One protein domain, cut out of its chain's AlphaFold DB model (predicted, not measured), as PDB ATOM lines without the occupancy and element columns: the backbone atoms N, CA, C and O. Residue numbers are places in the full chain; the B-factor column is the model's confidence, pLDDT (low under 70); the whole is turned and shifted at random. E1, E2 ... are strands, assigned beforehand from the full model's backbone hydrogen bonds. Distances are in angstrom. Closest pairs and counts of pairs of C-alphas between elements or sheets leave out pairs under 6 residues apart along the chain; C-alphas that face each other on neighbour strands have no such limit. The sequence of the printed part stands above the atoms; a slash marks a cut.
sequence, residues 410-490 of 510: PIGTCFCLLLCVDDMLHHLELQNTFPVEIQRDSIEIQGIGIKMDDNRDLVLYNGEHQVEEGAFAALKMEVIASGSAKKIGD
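AT A GLANCE: This is residues 410 to 490 of the 510 residues of an uncharacterized protein of Caenorhabditis remanei (UniProt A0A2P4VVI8). What would one see first? A single, strongly twisted antiparallel sheet, its long hairpin E4 and E5 bent sharply and making much of the length, with the hairpin E2 and E3 at one edge and short E1 at the other. A long loop, residues 419 to 432, joins the two edge strands, and the tail after E5 folds back to pair briefly with E2 through residues 486 to 487. What are the counts and the size? The printed part has 81 residues with no named helix and five named strands, E1 to E5 along the chain, in sheet order E1, E5, E4, E3, E2, class all strand. It is compact, with a radius of gyration of the C-alphas of 12.7 A, yet elongated, spanning 39 by 25 by 23 A.

HOW THE PARTS SIT: Which strands form the inner hairpin? E4, residues 456 to 467, and E5, residues 470 to 481, are antiparallel at 163 degrees, with N 465 and O 472 2.8 A apart, within hydrogen-bond range. E4 bends by 80 degrees at residue 462 and E5 by 77 degrees at residue 473. What stands beside them? The edge strand E1, residues 414 to 418, is antiparallel to E5 at 156 degrees, with N 415 and O 477 at 2.8 A. On the other side of E4 from E5, E3, residues 443 to 451, is antiparallel to E4 at 141 degrees, with N 448 and O 460 at 2.8 A. What ends the sheet? E2, residues 433 to 440, the other edge strand, forms a hairpin with E3 at 145 degrees, with N 449 and O 434 at 2.8 A. E2, E3, E4 and E5 form a meander, each strand the antiparallel neighbour of the one before. E1 and E2 are apart.

IN THESE COORDINATES: Where does the first strand begin? C-alpha 414 of E1 is at (108.270, 256.264, 221.559). How long are the longer strands? From first to last C-alpha, E5 measures 29.5 A, E4 28.0 A, E3 23.4 A and E2 20.9 A. Where does E5 end? C-alpha 481 is at (117.126, 263.357, 215.481).

THE WHOLE: How far does it reach? The two C-alphas farthest apart, those of Glu 469 and Asp 490, are 40.0 A apart. Is it continuous? The printed part has no cut; the link E1 to E2 is long, with 14 residues, and the other three links are tight. Where is confidence low? The mean pLDDT of the printed part is 82.4, and residues 419 to 423, 441 to 442, 467 to 469 and 488 to 490 of the model are under 70.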
ATOM      1  N   PRO A 410     117.253 254.135 220.281       93.88
ATOM      2  CA  PRO A 410     117.389 254.629 218.918       93.88
ATOM      3  C   PRO A 410     116.331 255.686 218.580       93.88
ATOM      4  O   PRO A 410     115.255 255.737 219.182       93.88
ATOM      5  N   ILE A 411     116.620 256.491 217.556       94.31
ATOM      6  CA  ILE A 411     115.666 257.442 216.970       94.31
ATOM      7  C   ILE A 411     114.403 256.701 216.501       94.31
ATOM      8  O   ILE A 411     114.475 255.617 215.915       94.31
ATOM      9  N   GLY A 412     113.242 257.303 216.754       91.81
ATOM     10  CA  GLY A 412     111.927 256.725 216.493       91.81
ATOM     11  C   GLY A 412     111.479 255.714 217.549       91.81
ATOM     12  O   GLY A 412     110.630 254.875 217.240       91.81
ATOM     13  N   THR A 413     112.081 255.748 218.744       95.12
ATOM     14  CA  THR A 413     111.546 255.094 219.948       95.12
ATOM     15  C   THR A 413     110.513 256.015 220.586       95.12
ATOM     16  O   THR A 413     110.806 257.196 220.781       95.12
ATOM     17  N   CYS A 414     109.336 255.497 220.932       94.75
ATOM     18  CA  CYS A 414     108.270 256.264 221.559       94.75
ATOM     19  C   CYS A 414     107.695 255.584 222.804       94.75
ATOM     20  O   CYS A 414     107.650 254.359 222.935       94.75
ATOM     21  N   PHE A 415     107.238 256.430 223.713       94.94
ATOM     22  CA  PHE A 415     106.409 256.099 224.852       94.94
ATOM     23  C   PHE A 415     105.122 256.917 224.763       94.94
ATOM     24  O   PHE A 415     105.145 258.097 224.404       94.94
ATOM     25  N   CYS A 416     104.002 256.287 225.087       93.12
ATOM     26  CA  CYS A 416     102.684 256.889 225.052       93.12
ATOM     27  C   CYS A 416     101.939 256.522 226.331       93.12
ATOM     28  O   CYS A 416     101.751 255.343 226.606       93.12
ATOM     29  N   LEU A 417     101.491 257.516 227.088       90.94
ATOM     30  CA  LEU A 417     100.634 257.317 228.250       90.94
ATOM     31  C   LEU A 417      99.195 257.692 227.886       90.94
ATOM     32  O   LEU A 417      98.911 258.858 227.603       90.94
ATOM     33  N   LEU A 418      98.310 256.694 227.869       86.06
ATOM     34  CA  LEU A 418      96.893 256.839 227.537       86.06
ATOM     35  C   LEU A 418      96.084 257.406 228.705       86.06
ATOM     36  O   LEU A 418      96.434 257.208 229.867       86.06
ATOM     37  N   LEU A 419      94.971 258.072 228.373       69.75
ATOM     38  CA  LEU A 419      93.996 258.600 229.339       69.75
ATOM     39  C   LEU A 419      94.622 259.561 230.365       69.75
ATOM     40  O   LEU A 419      94.147 259.684 231.494       69.75
ATOM     41  N   CYS A 420      95.677 260.274 229.965       63.03
ATOM     42  CA  CYS A 420      96.253 261.358 230.751       63.03
ATOM     43  C   CYS A 420      95.280 262.548 230.737       63.03
ATOM     44  O   CYS A 420      95.322 263.382 229.837       63.03
ATOM     45  N   VAL A 421      94.353 262.581 231.698       52.56
ATOM     46  CA  VAL A 421      93.336 263.647 231.821       52.56
ATOM     47  C   VAL A 421      93.906 264.901 232.498       52.56
ATOM     48  O   VAL A 421      93.338 265.982 232.368       52.56
ATOM     49  N   ASP A 422      95.018 264.752 233.220       57.75
ATOM     50  CA  ASP A 422      95.669 265.823 233.971       57.75
ATOM     51  C   ASP A 422      96.841 266.409 233.179       57.75
ATOM     52  O   ASP A 422      97.523 265.691 232.442       57.75
ATOM     53  N   ASP A 423      97.101 267.705 233.340       67.62
ATOM     54  CA  ASP A 423      98.092 268.436 232.550       67.62
ATOM     55  C   ASP A 423      99.515 268.193 233.088       67.62
ATOM     56  O   ASP A 423     100.254 269.102 233.465       67.62
ATOM     57  N   MET A 424      99.899 266.915 233.184       77.88
ATOM     58  CA  MET A 424     101.152 266.450 233.787       77.88
ATOM     59  C   MET A 424     102.378 267.142 233.198       77.88
ATOM     60  O   MET A 424     103.344 267.387 233.917       77.88
ATOM     61  N   LEU A 425     102.321 267.501 231.912       79.25
ATOM     62  CA  LEU A 425     103.364 268.258 231.228       79.25
ATOM     63  C   LEU A 425     103.567 269.661 231.839       79.25
ATOM     64  O   LEU A 425     104.702 270.110 231.948       79.25
ATOM     65  N   HIS A 426     102.504 270.334 232.290       77.31
ATOM     66  CA  HIS A 426     102.581 271.667 232.905       77.31
ATOM     67  C   HIS A 426     103.144 271.638 234.329       77.31
ATOM     68  O   HIS A 426     103.742 272.612 234.784       77.31
ATOM     69  N   HIS A 427     102.986 270.515 235.029       80.50
ATOM     70  CA  HIS A 427     103.542 270.299 236.367       80.50
ATOM     71  C   HIS A 427     104.965 269.717 236.343       80.50
ATOM     72  O   HIS A 427     105.574 269.485 237.393       80.50
ATOM     73  N   LEU A 428     105.506 269.469 235.151       83.50
ATOM     74  CA  LEU A 428     106.792 268.826 234.958       83.50
ATOM     75  C   LEU A 428     107.934 269.850 235.002       83.50
ATOM     76  O   LEU A 428     108.343 270.421 233.994       83.50
ATOM     77  N   GLU A 429     108.495 270.054 236.190       83.31
ATOM     78  CA  GLU A 429     109.715 270.849 236.356       83.31
ATOM     79  C   GLU A 429     110.956 270.034 235.959       83.31
ATOM     80  O   GLU A 429     111.346 269.086 236.652       83.31
ATOM     81  N   LEU A 430     111.579 270.407 234.838       84.38
ATOM     82  CA  LEU A 430     112.803 269.801 234.309       84.38
ATOM     83  C   LEU A 430     113.861 270.865 234.023       84.38
ATOM     84  O   LEU A 430     113.555 271.987 233.626       84.38
ATOM     85  N   GLN A 431     115.126 270.490 234.195       82.94
ATOM     86  CA  GLN A 431     116.269 271.333 233.852       82.94
ATOM     87  C   GLN A 431     116.777 271.011 232.443       82.94
ATOM     88  O   GLN A 431     116.662 269.876 231.980       82.94
ATOM     89  N   ASN A 432     117.415 271.994 231.801       85.25
ATOM     90  CA  ASN A 432     118.036 271.865 230.476       85.25
ATOM     91  C   ASN A 432     117.049 271.470 229.366       85.25
ATOM     92  O   ASN A 432     117.376 270.682 228.476       85.25
ATOM     93  N   THR A 433     115.841 272.022 229.435       90.69
ATOM     94  CA  THR A 433     114.808 271.848 228.420       90.69
ATOM     95  C   THR A 433     114.751 273.047 227.480       90.69
ATOM     96  O   THR A 433     115.251 274.131 227.789       90.69
ATOM     97  N   PHE A 434     114.150 272.855 226.311       88.81
ATOM     98  CA  PHE A 434     113.867 273.917 225.354       88.81
ATOM     99  C   PHE A 434     112.480 273.703 224.739       88.81
ATOM    100  O   PHE A 434     112.069 272.560 224.548       88.81
ATOM    101  N   PRO A 435     111.731 274.770 224.434       88.31
ATOM    102  CA  PRO A 435     110.438 274.637 223.777       88.31
ATOM    103  C   PRO A 435     110.611 274.121 222.343       88.31
ATOM    104  O   PRO A 435     111.503 274.564 221.610       88.31
ATOM    105  N   VAL A 436     109.744 273.196 221.938       88.62
ATOM    106  CA  VAL A 436     109.733 272.628 220.584       88.62
ATOM    107  C   VAL A 436     108.354 272.699 219.953       88.62
ATOM    108  O   VAL A 436     107.338 272.556 220.630       88.62
ATOM    109  N   GLU A 437     108.337 272.858 218.634       85.69
ATOM    110  CA  GLU A 437     107.164 272.642 217.794       85.69
ATOM    111  C   GLU A 437     107.334 271.358 216.989       85.69
ATOM    112  O   GLU A 437     108.331 271.155 216.284       85.69
ATOM    113  N   ILE A 438     106.331 270.491 217.092       81.56
ATOM    114  CA  ILE A 438     106.267 269.209 216.402       81.56
ATOM    115  C   ILE A 438     105.115 269.282 215.405       81.56
ATOM    116  O   ILE A 438     103.968 269.507 215.785       81.56
ATOM    117  N   GLN A 439     105.412 269.069 214.124       76.94
ATOM    118  CA  GLN A 439     104.382 268.952 213.094       76.94
ATOM    119  C   GLN A 439     103.918 267.498 212.978       76.94
ATOM    120  O   GLN A 439     104.704 266.604 212.653       76.94
ATOM    121  N   ARG A 440     102.625 267.259 213.214       71.88
ATOM    122  CA  ARG A 440     101.957 265.969 212.985       71.88
ATOM    123  C   ARG A 440     100.656 266.225 212.232       71.88
ATOM    124  O   ARG A 440      99.851 267.029 212.676       71.88
ATOM    125  N   ASP A 441     100.477 265.578 211.082       65.12
ATOM    126  CA  ASP A 441      99.240 265.632 210.284       65.12
ATOM    127  C   ASP A 441      98.704 267.057 210.022       65.12
ATOM    128  O   ASP A 441      97.503 267.309 210.029       65.12
ATOM    129  N   SER A 442      99.618 267.997 209.748       63.31
ATOM    130  CA  SER A 442      99.347 269.434 209.536       63.31
ATOM    131  C   SER A 442      98.909 270.226 210.779       63.31
ATOM    132  O   SER A 442      98.497 271.377 210.647       63.31
ATOM    133  N   ILE A 443      99.028 269.649 211.976       73.06
ATOM    134  CA  ILE A 443      98.810 270.315 213.263       73.06
ATOM    135  C   ILE A 443     100.175 270.597 213.900       73.06
ATOM    136  O   ILE A 443     101.034 269.715 213.986       73.06
ATOM    137  N   GLU A 444     100.377 271.839 214.336       77.81
ATOM    138  CA  GLU A 444     101.541 272.238 215.127       77.81
ATOM    139  C   GLU A 444     101.250 271.999 216.606       77.81
ATOM    140  O   GLU A 444     100.328 272.579 217.181       77.81
ATOM    141  N   ILE A 445     102.029 271.105 217.206       83.94
ATOM    142  CA  ILE A 445     101.903 270.714 218.605       83.94
ATOM    143  C   ILE A 445     103.094 271.283 219.365       83.94
ATOM    144  O   ILE A 445     104.250 271.042 219.003       83.94
ATOM    145  N   GLN A 446     102.809 272.024 220.432       86.12
ATOM    146  CA  GLN A 446     103.834 272.515 221.343       86.12
ATOM    147  C   GLN A 446     104.278 271.406 222.296       86.12
ATOM    148  O   GLN A 446     103.470 270.621 222.793       86.12
ATOM    149  N   GLY A 447     105.577 271.361 222.564       89.12
ATOM    150  CA  GLY A 447     106.174 270.383 223.455       89.12
ATOM    151  C   GLY A 447     107.453 270.874 224.115       89.12
ATOM    152  O   GLY A 447     107.887 272.018 223.957       89.12
ATOM    153  N   ILE A 448     108.074 269.961 224.850       91.44
ATOM    154  CA  ILE A 448     109.327 270.155 225.571       91.44
ATOM    155  C   ILE A 448     110.388 269.264 224.931       91.44
ATOM    156  O   ILE A 448     110.223 268.050 224.869       91.44
ATOM    157  N   GLY A 449     111.479 269.860 224.466       93.06
ATOM    158  CA  GLY A 449     112.674 269.167 224.006       93.06
ATOM    159  C   GLY A 449     113.729 269.083 225.104       93.06
ATOM    160  O   GLY A 449     113.894 270.001 225.910       93.06
ATOM    161  N   ILE A 450     114.457 267.972 225.133       94.56
ATOM    162  CA  ILE A 450     115.541 267.688 226.068       94.56
ATOM    163  C   ILE A 450     116.689 267.090 225.263       94.56
ATOM    164  O   ILE A 450     116.514 266.083 224.581       94.56
ATOM    165  N   LYS A 451     117.878 267.689 225.344       92.31
ATOM    166  CA  LYS A 451     119.049 267.145 224.649       92.31
ATOM    167  C   LYS A 451     119.466 265.828 225.314       92.31
ATOM    168  O   LYS A 451     119.680 265.810 226.527       92.31
ATOM    169  N   MET A 452     119.587 264.750 224.536       93.12
ATOM    170  CA  MET A 452     120.151 263.480 225.018       93.12
ATOM    171  C   MET A 452     121.648 263.423 224.709       93.12
ATOM    172  O   MET A 452     122.467 263.249 225.608       93.12
ATOM    173  N   ASP A 453     122.007 263.627 223.440       91.31
ATOM    174  CA  ASP A 453     123.385 263.732 222.955       91.31
ATOM    175  C   ASP A 453     123.456 264.658 221.728       91.31
ATOM    176  O   ASP A 453     122.556 265.464 221.506       91.31
ATOM    177  N   ASP A 454     124.549 264.622 220.964       90.06
ATOM    178  CA  ASP A 454     124.735 265.502 219.804       90.06
ATOM    179  C   ASP A 454     123.857 265.150 218.593       90.06
ATOM    180  O   ASP A 454     123.677 265.989 217.714       90.06
ATOM    181  N   ASN A 455     123.308 263.935 218.547       93.62
ATOM    182  CA  ASN A 455     122.510 263.424 217.435       93.62
ATOM    183  C   ASN A 455     121.045 263.165 217.808       93.62
ATOM    184  O   ASN A 455     120.230 262.944 216.906       93.62
ATOM    185  N   ARG A 456     120.712 263.116 219.103       94.94
ATOM    186  CA  ARG A 456     119.387 262.749 219.607       94.94
ATOM    187  C   ARG A 456     118.840 263.773 220.593       94.94
ATOM    188  O   ARG A 456     119.486 264.114 221.587       94.94
ATOM    189  N   ASP A 457     117.581 264.132 220.370       95.06
ATOM    190  CA  ASP A 457     116.764 264.889 221.312       95.06
ATOM    191  C   ASP A 457     115.585 264.015 221.774       95.06
ATOM    192  O   ASP A 457     115.028 263.230 221.004       95.06
ATOM    193  N   LEU A 458     115.193 264.156 223.037       95.19
ATOM    194  CA  LEU A 458     113.974 263.588 223.598       95.19
ATOM    195  C   LEU A 458     112.904 264.676 223.602       95.19
ATOM    196  O   LEU A 458     113.125 265.742 224.173       95.19
ATOM    197  N   VAL A 459     111.752 264.422 222.990       93.88
ATOM    198  CA  VAL A 459     110.637 265.374 222.959       93.88
ATOM    199  C   VAL A 459     109.425 264.837 223.695       93.88
ATOM    200  O   VAL A 459     109.121 263.652 223.603       93.88
ATOM    201  N   LEU A 460     108.735 265.716 224.414       93.00
ATOM    202  CA  LEU A 460     107.517 265.431 225.159       93.00
ATOM    203  C   LEU A 460     106.405 266.374 224.727       93.00
ATOM    204  O   LEU A 460     106.630 267.578 224.628       93.00
ATOM    205  N   TYR A 461     105.214 265.847 224.483       89.88
ATOM    206  CA  TYR A 461     104.082 266.642 224.019       89.88
ATOM    207  C   TYR A 461     102.748 265.945 224.286       89.88
ATOM    208  O   TYR A 461     102.678 264.717 224.366       89.88
ATOM    209  N   ASN A 462     101.680 266.735 224.381       87.81
ATOM    210  CA  ASN A 462     100.314 266.220 224.432       87.81
ATOM    211  C   ASN A 462      99.798 266.006 223.005       87.81
ATOM    212  O   ASN A 462      99.976 266.855 222.134       87.81
ATOM    213  N   GLY A 463      99.157 264.873 222.749       84.25
ATOM    214  CA  GLY A 463      98.547 264.577 221.458       84.25
ATOM    215  C   GLY A 463      97.464 263.516 221.582       84.25
ATOM    216  O   GLY A 463      96.947 263.266 222.665       84.25
ATOM    217  N   GLU A 464      97.142 262.870 220.467       83.69
ATOM    218  CA  GLU A 464      96.168 261.779 220.433       83.69
ATOM    219  C   GLU A 464      96.834 260.458 220.057       83.69
ATOM    220  O   GLU A 464      97.773 260.411 219.250       83.69
ATOM    221  N   HIS A 465      96.356 259.367 220.637       84.62
ATOM    222  CA  HIS A 465      96.732 258.012 220.269       84.62
ATOM    223  C   HIS A 465      95.485 257.239 219.841       84.62
ATOM    224  O   HIS A 465      94.456 257.297 220.509       84.62
ATOM    225  N   GLN A 466      95.575 256.553 218.703       78.94
ATOM    226  CA  GLN A 466      94.487 255.738 218.172       78.94
ATOM    227  C   GLN A 466      94.596 254.337 218.763       78.94
ATOM    228  O   GLN A 466      95.613 253.677 218.568       78.94
ATOM    229  N   VAL A 467      93.547 253.888 219.441       69.81
ATOM    230  CA  VAL A 467      93.339 252.479 219.806       69.81
ATOM    231  C   VAL A 467      92.066 251.982 219.116       69.81
ATOM    232  O   VAL A 467      91.355 252.770 218.491       69.81
ATOM    233  N   GLU A 468      91.754 250.687 219.200       57.25
ATOM    234  CA  GLU A 468      90.577 250.112 218.520       57.25
ATOM    235  C   GLU A 468      89.255 250.825 218.864       57.25
ATOM    236  O   GLU A 468      88.376 250.949 218.011       57.25
ATOM    237  N   GLU A 469      89.133 251.335 220.090       58.72
ATOM    238  CA  GLU A 469      87.947 252.038 220.595       58.72
ATOM    239  C   GLU A 469      87.847 253.506 220.135       58.72
ATOM    240  O   GLU A 469      86.787 254.121 220.274       58.72
ATOM    241  N   GLY A 470      88.918 254.078 219.569       70.81
ATOM    242  CA  GLY A 470      88.954 255.452 219.063       70.81
ATOM    243  C   GLY A 470      90.233 256.226 219.397       70.81
ATOM    244  O   GLY A 470      91.252 255.667 219.803       70.81
ATOM    245  N   ALA A 471      90.173 257.547 219.209       77.88
ATOM    246  CA  ALA A 471      91.259 258.473 219.515       77.88
ATOM    247  C   ALA A 471      91.192 258.912 220.984       77.88
ATOM    248  O   ALA A 471      90.186 259.478 221.413       77.88
ATOM    249  N   PHE A 472      92.267 258.700 221.738       81.75
ATOM    250  CA  PHE A 472      92.366 259.125 223.132       81.75
ATOM    251  C   PHE A 472      93.464 260.160 223.315       81.75
ATOM    252  O   PHE A 472      94.536 260.060 222.712       81.75
ATOM    253  N   ALA A 473      93.211 261.127 224.199       84.81
ATOM    254  CA  ALA A 473      94.237 262.048 224.662       84.81
ATOM    255  C   ALA A 473      95.386 261.266 225.314       84.81
ATOM    256  O   ALA A 473      95.167 260.350 226.116       84.81
ATOM    257  N   ALA A 474      96.608 261.626 224.943       88.62
ATOM    258  CA  ALA A 474      97.805 260.938 225.377       88.62
ATOM    259  C   ALA A 474      98.979 261.898 225.556       88.62
ATOM    260  O   ALA A 474      99.210 262.797 224.743       88.62
ATOM    261  N   LEU A 475      99.776 261.632 226.586       90.88
ATOM    262  CA  LEU A 475     101.101 262.217 226.722       90.88
ATOM    263  C   LEU A 475     102.090 261.346 225.944       90.88
ATOM    264  O   LEU A 475     102.187 260.140 226.182       90.88
ATOM    265  N   LYS A 476     102.842 261.953 225.029       91.81
ATOM    266  CA  LYS A 476     103.839 261.263 224.210       91.81
ATOM    267  C   LYS A 476     105.240 261.720 224.557       91.81
ATOM    268  O   LYS A 476     105.477 262.896 224.818       91.81
ATOM    269  N   MET A 477     106.165 260.772 224.510       94.06
ATOM    270  CA  MET A 477     107.597 260.991 224.630       94.06
ATOM    271  C   MET A 477     108.302 260.249 223.489       94.06
ATOM    272  O   MET A 477     108.087 259.053 223.312       94.06
ATOM    273  N   GLU A 478     109.130 260.932 222.702       95.06
ATOM    274  CA  GLU A 478     109.758 260.371 221.497       95.06
ATOM    275  C   GLU A 478     111.234 260.759 221.392       95.06
ATOM    276  O   GLU A 478     111.614 261.895 221.671       95.06
ATOM    277  N   VAL A 479     112.070 259.814 220.963       95.56
ATOM    278  CA  VAL A 479     113.468 260.081 220.604       95.56
ATOM    279  C   VAL A 479     113.531 260.476 219.133       95.56
ATOM    280  O   VAL A 479     113.229 259.662 218.257       95.56
ATOM    281  N   ILE A 480     113.971 261.696 218.850       93.94
ATOM    282  CA  ILE A 480     114.083 262.250 217.498       93.94
ATOM    283  C   ILE A 480     115.536 262.605 217.167       93.94
ATOM    284  O   ILE A 480     116.395 262.656 218.049       93.94
ATOM    285  N   ALA A 481     115.824 262.839 215.887       92.81
ATOM    286  CA  ALA A 481     117.126 263.357 215.481       92.81
ATOM    287  C   ALA A 481     117.287 264.806 215.966       92.81
ATOM    288  O   ALA A 481     116.356 265.606 215.845       92.81
ATOM    289  N   SER A 482     118.461 265.170 216.477       88.50
ATOM    290  CA  SER A 482     118.700 266.548 216.909       88.50
ATOM    291  C   SER A 482     118.484 267.529 215.757       88.50
ATOM    292  O   SER A 482     118.962 267.329 214.640       88.50
ATOM    293  N   GLY A 483     117.720 268.589 216.030       79.69
ATOM    294  CA  GLY A 483     117.349 269.604 215.038       79.69
ATOM    295  C   GLY A 483     116.184 269.236 214.111       79.69
ATOM    296  O   GLY A 483     115.832 270.045 213.257       79.69
ATOM    297  N   SER A 484     115.548 268.065 214.263       78.62
ATOM    298  CA  SER A 484     114.355 267.731 213.466       78.62
ATOM    299  C   SER A 484     113.074 268.417 213.957       78.62
ATOM    300  O   SER A 484     112.122 268.534 213.191       78.62
ATOM    301  N   ALA A 485     113.032 268.861 215.217       75.88
ATOM    302  CA  ALA A 485     111.964 269.713 215.738       75.88
ATOM    303  C   ALA A 485     112.367 271.190 215.643       75.88
ATOM    304  O   ALA A 485     113.528 271.539 215.882       75.88
ATOM    305  N   LYS A 486     111.409 272.072 215.328       75.25
ATOM    306  CA  LYS A 486     111.661 273.518 215.326       75.25
ATOM    307  C   LYS A 486     111.785 273.991 216.770       75.25
ATOM    308  O   LYS A 486     110.846 273.849 217.552       75.25
ATOM    309  N   LYS A 487     112.940 274.546 217.133       75.69
ATOM    310  CA  LYS A 487     113.138 275.175 218.442       75.69
ATOM    311  C   LYS A 487     112.481 276.548 218.433       75.69
ATOM    312  O   LYS A 487     112.795 277.378 217.579       75.69
ATOM    313  N   ILE A 488     111.586 276.798 219.384       55.50
ATOM    314  CA  ILE A 488     110.950 278.111 219.510       55.50
ATOM    315  C   ILE A 488     111.990 279.069 220.106       55.50
ATOM    316  O   ILE A 488     112.299 278.991 221.293       55.50
ATOM    317  N   GLY A 489     112.558 279.947 219.275       47.50
ATOM    318  CA  GLY A 489     113.522 280.971 219.701       47.50
ATOM    319  C   GLY A 489     114.812 281.050 218.881       47.50
ATOM    320  O   GLY A 489     115.456 282.099 218.908       47.50
ATOM    321  N   ASP A 490     115.147 280.024 218.089       43.06
ATOM    322  CA  ASP A 490     116.271 280.068 217.141       43.06
ATOM    323  C   ASP A 490     115.820 280.711 215.819       43.06
ATOM    324  O   ASP A 490     115.792 280.102 214.750       43.06
TER     325      ASP A 490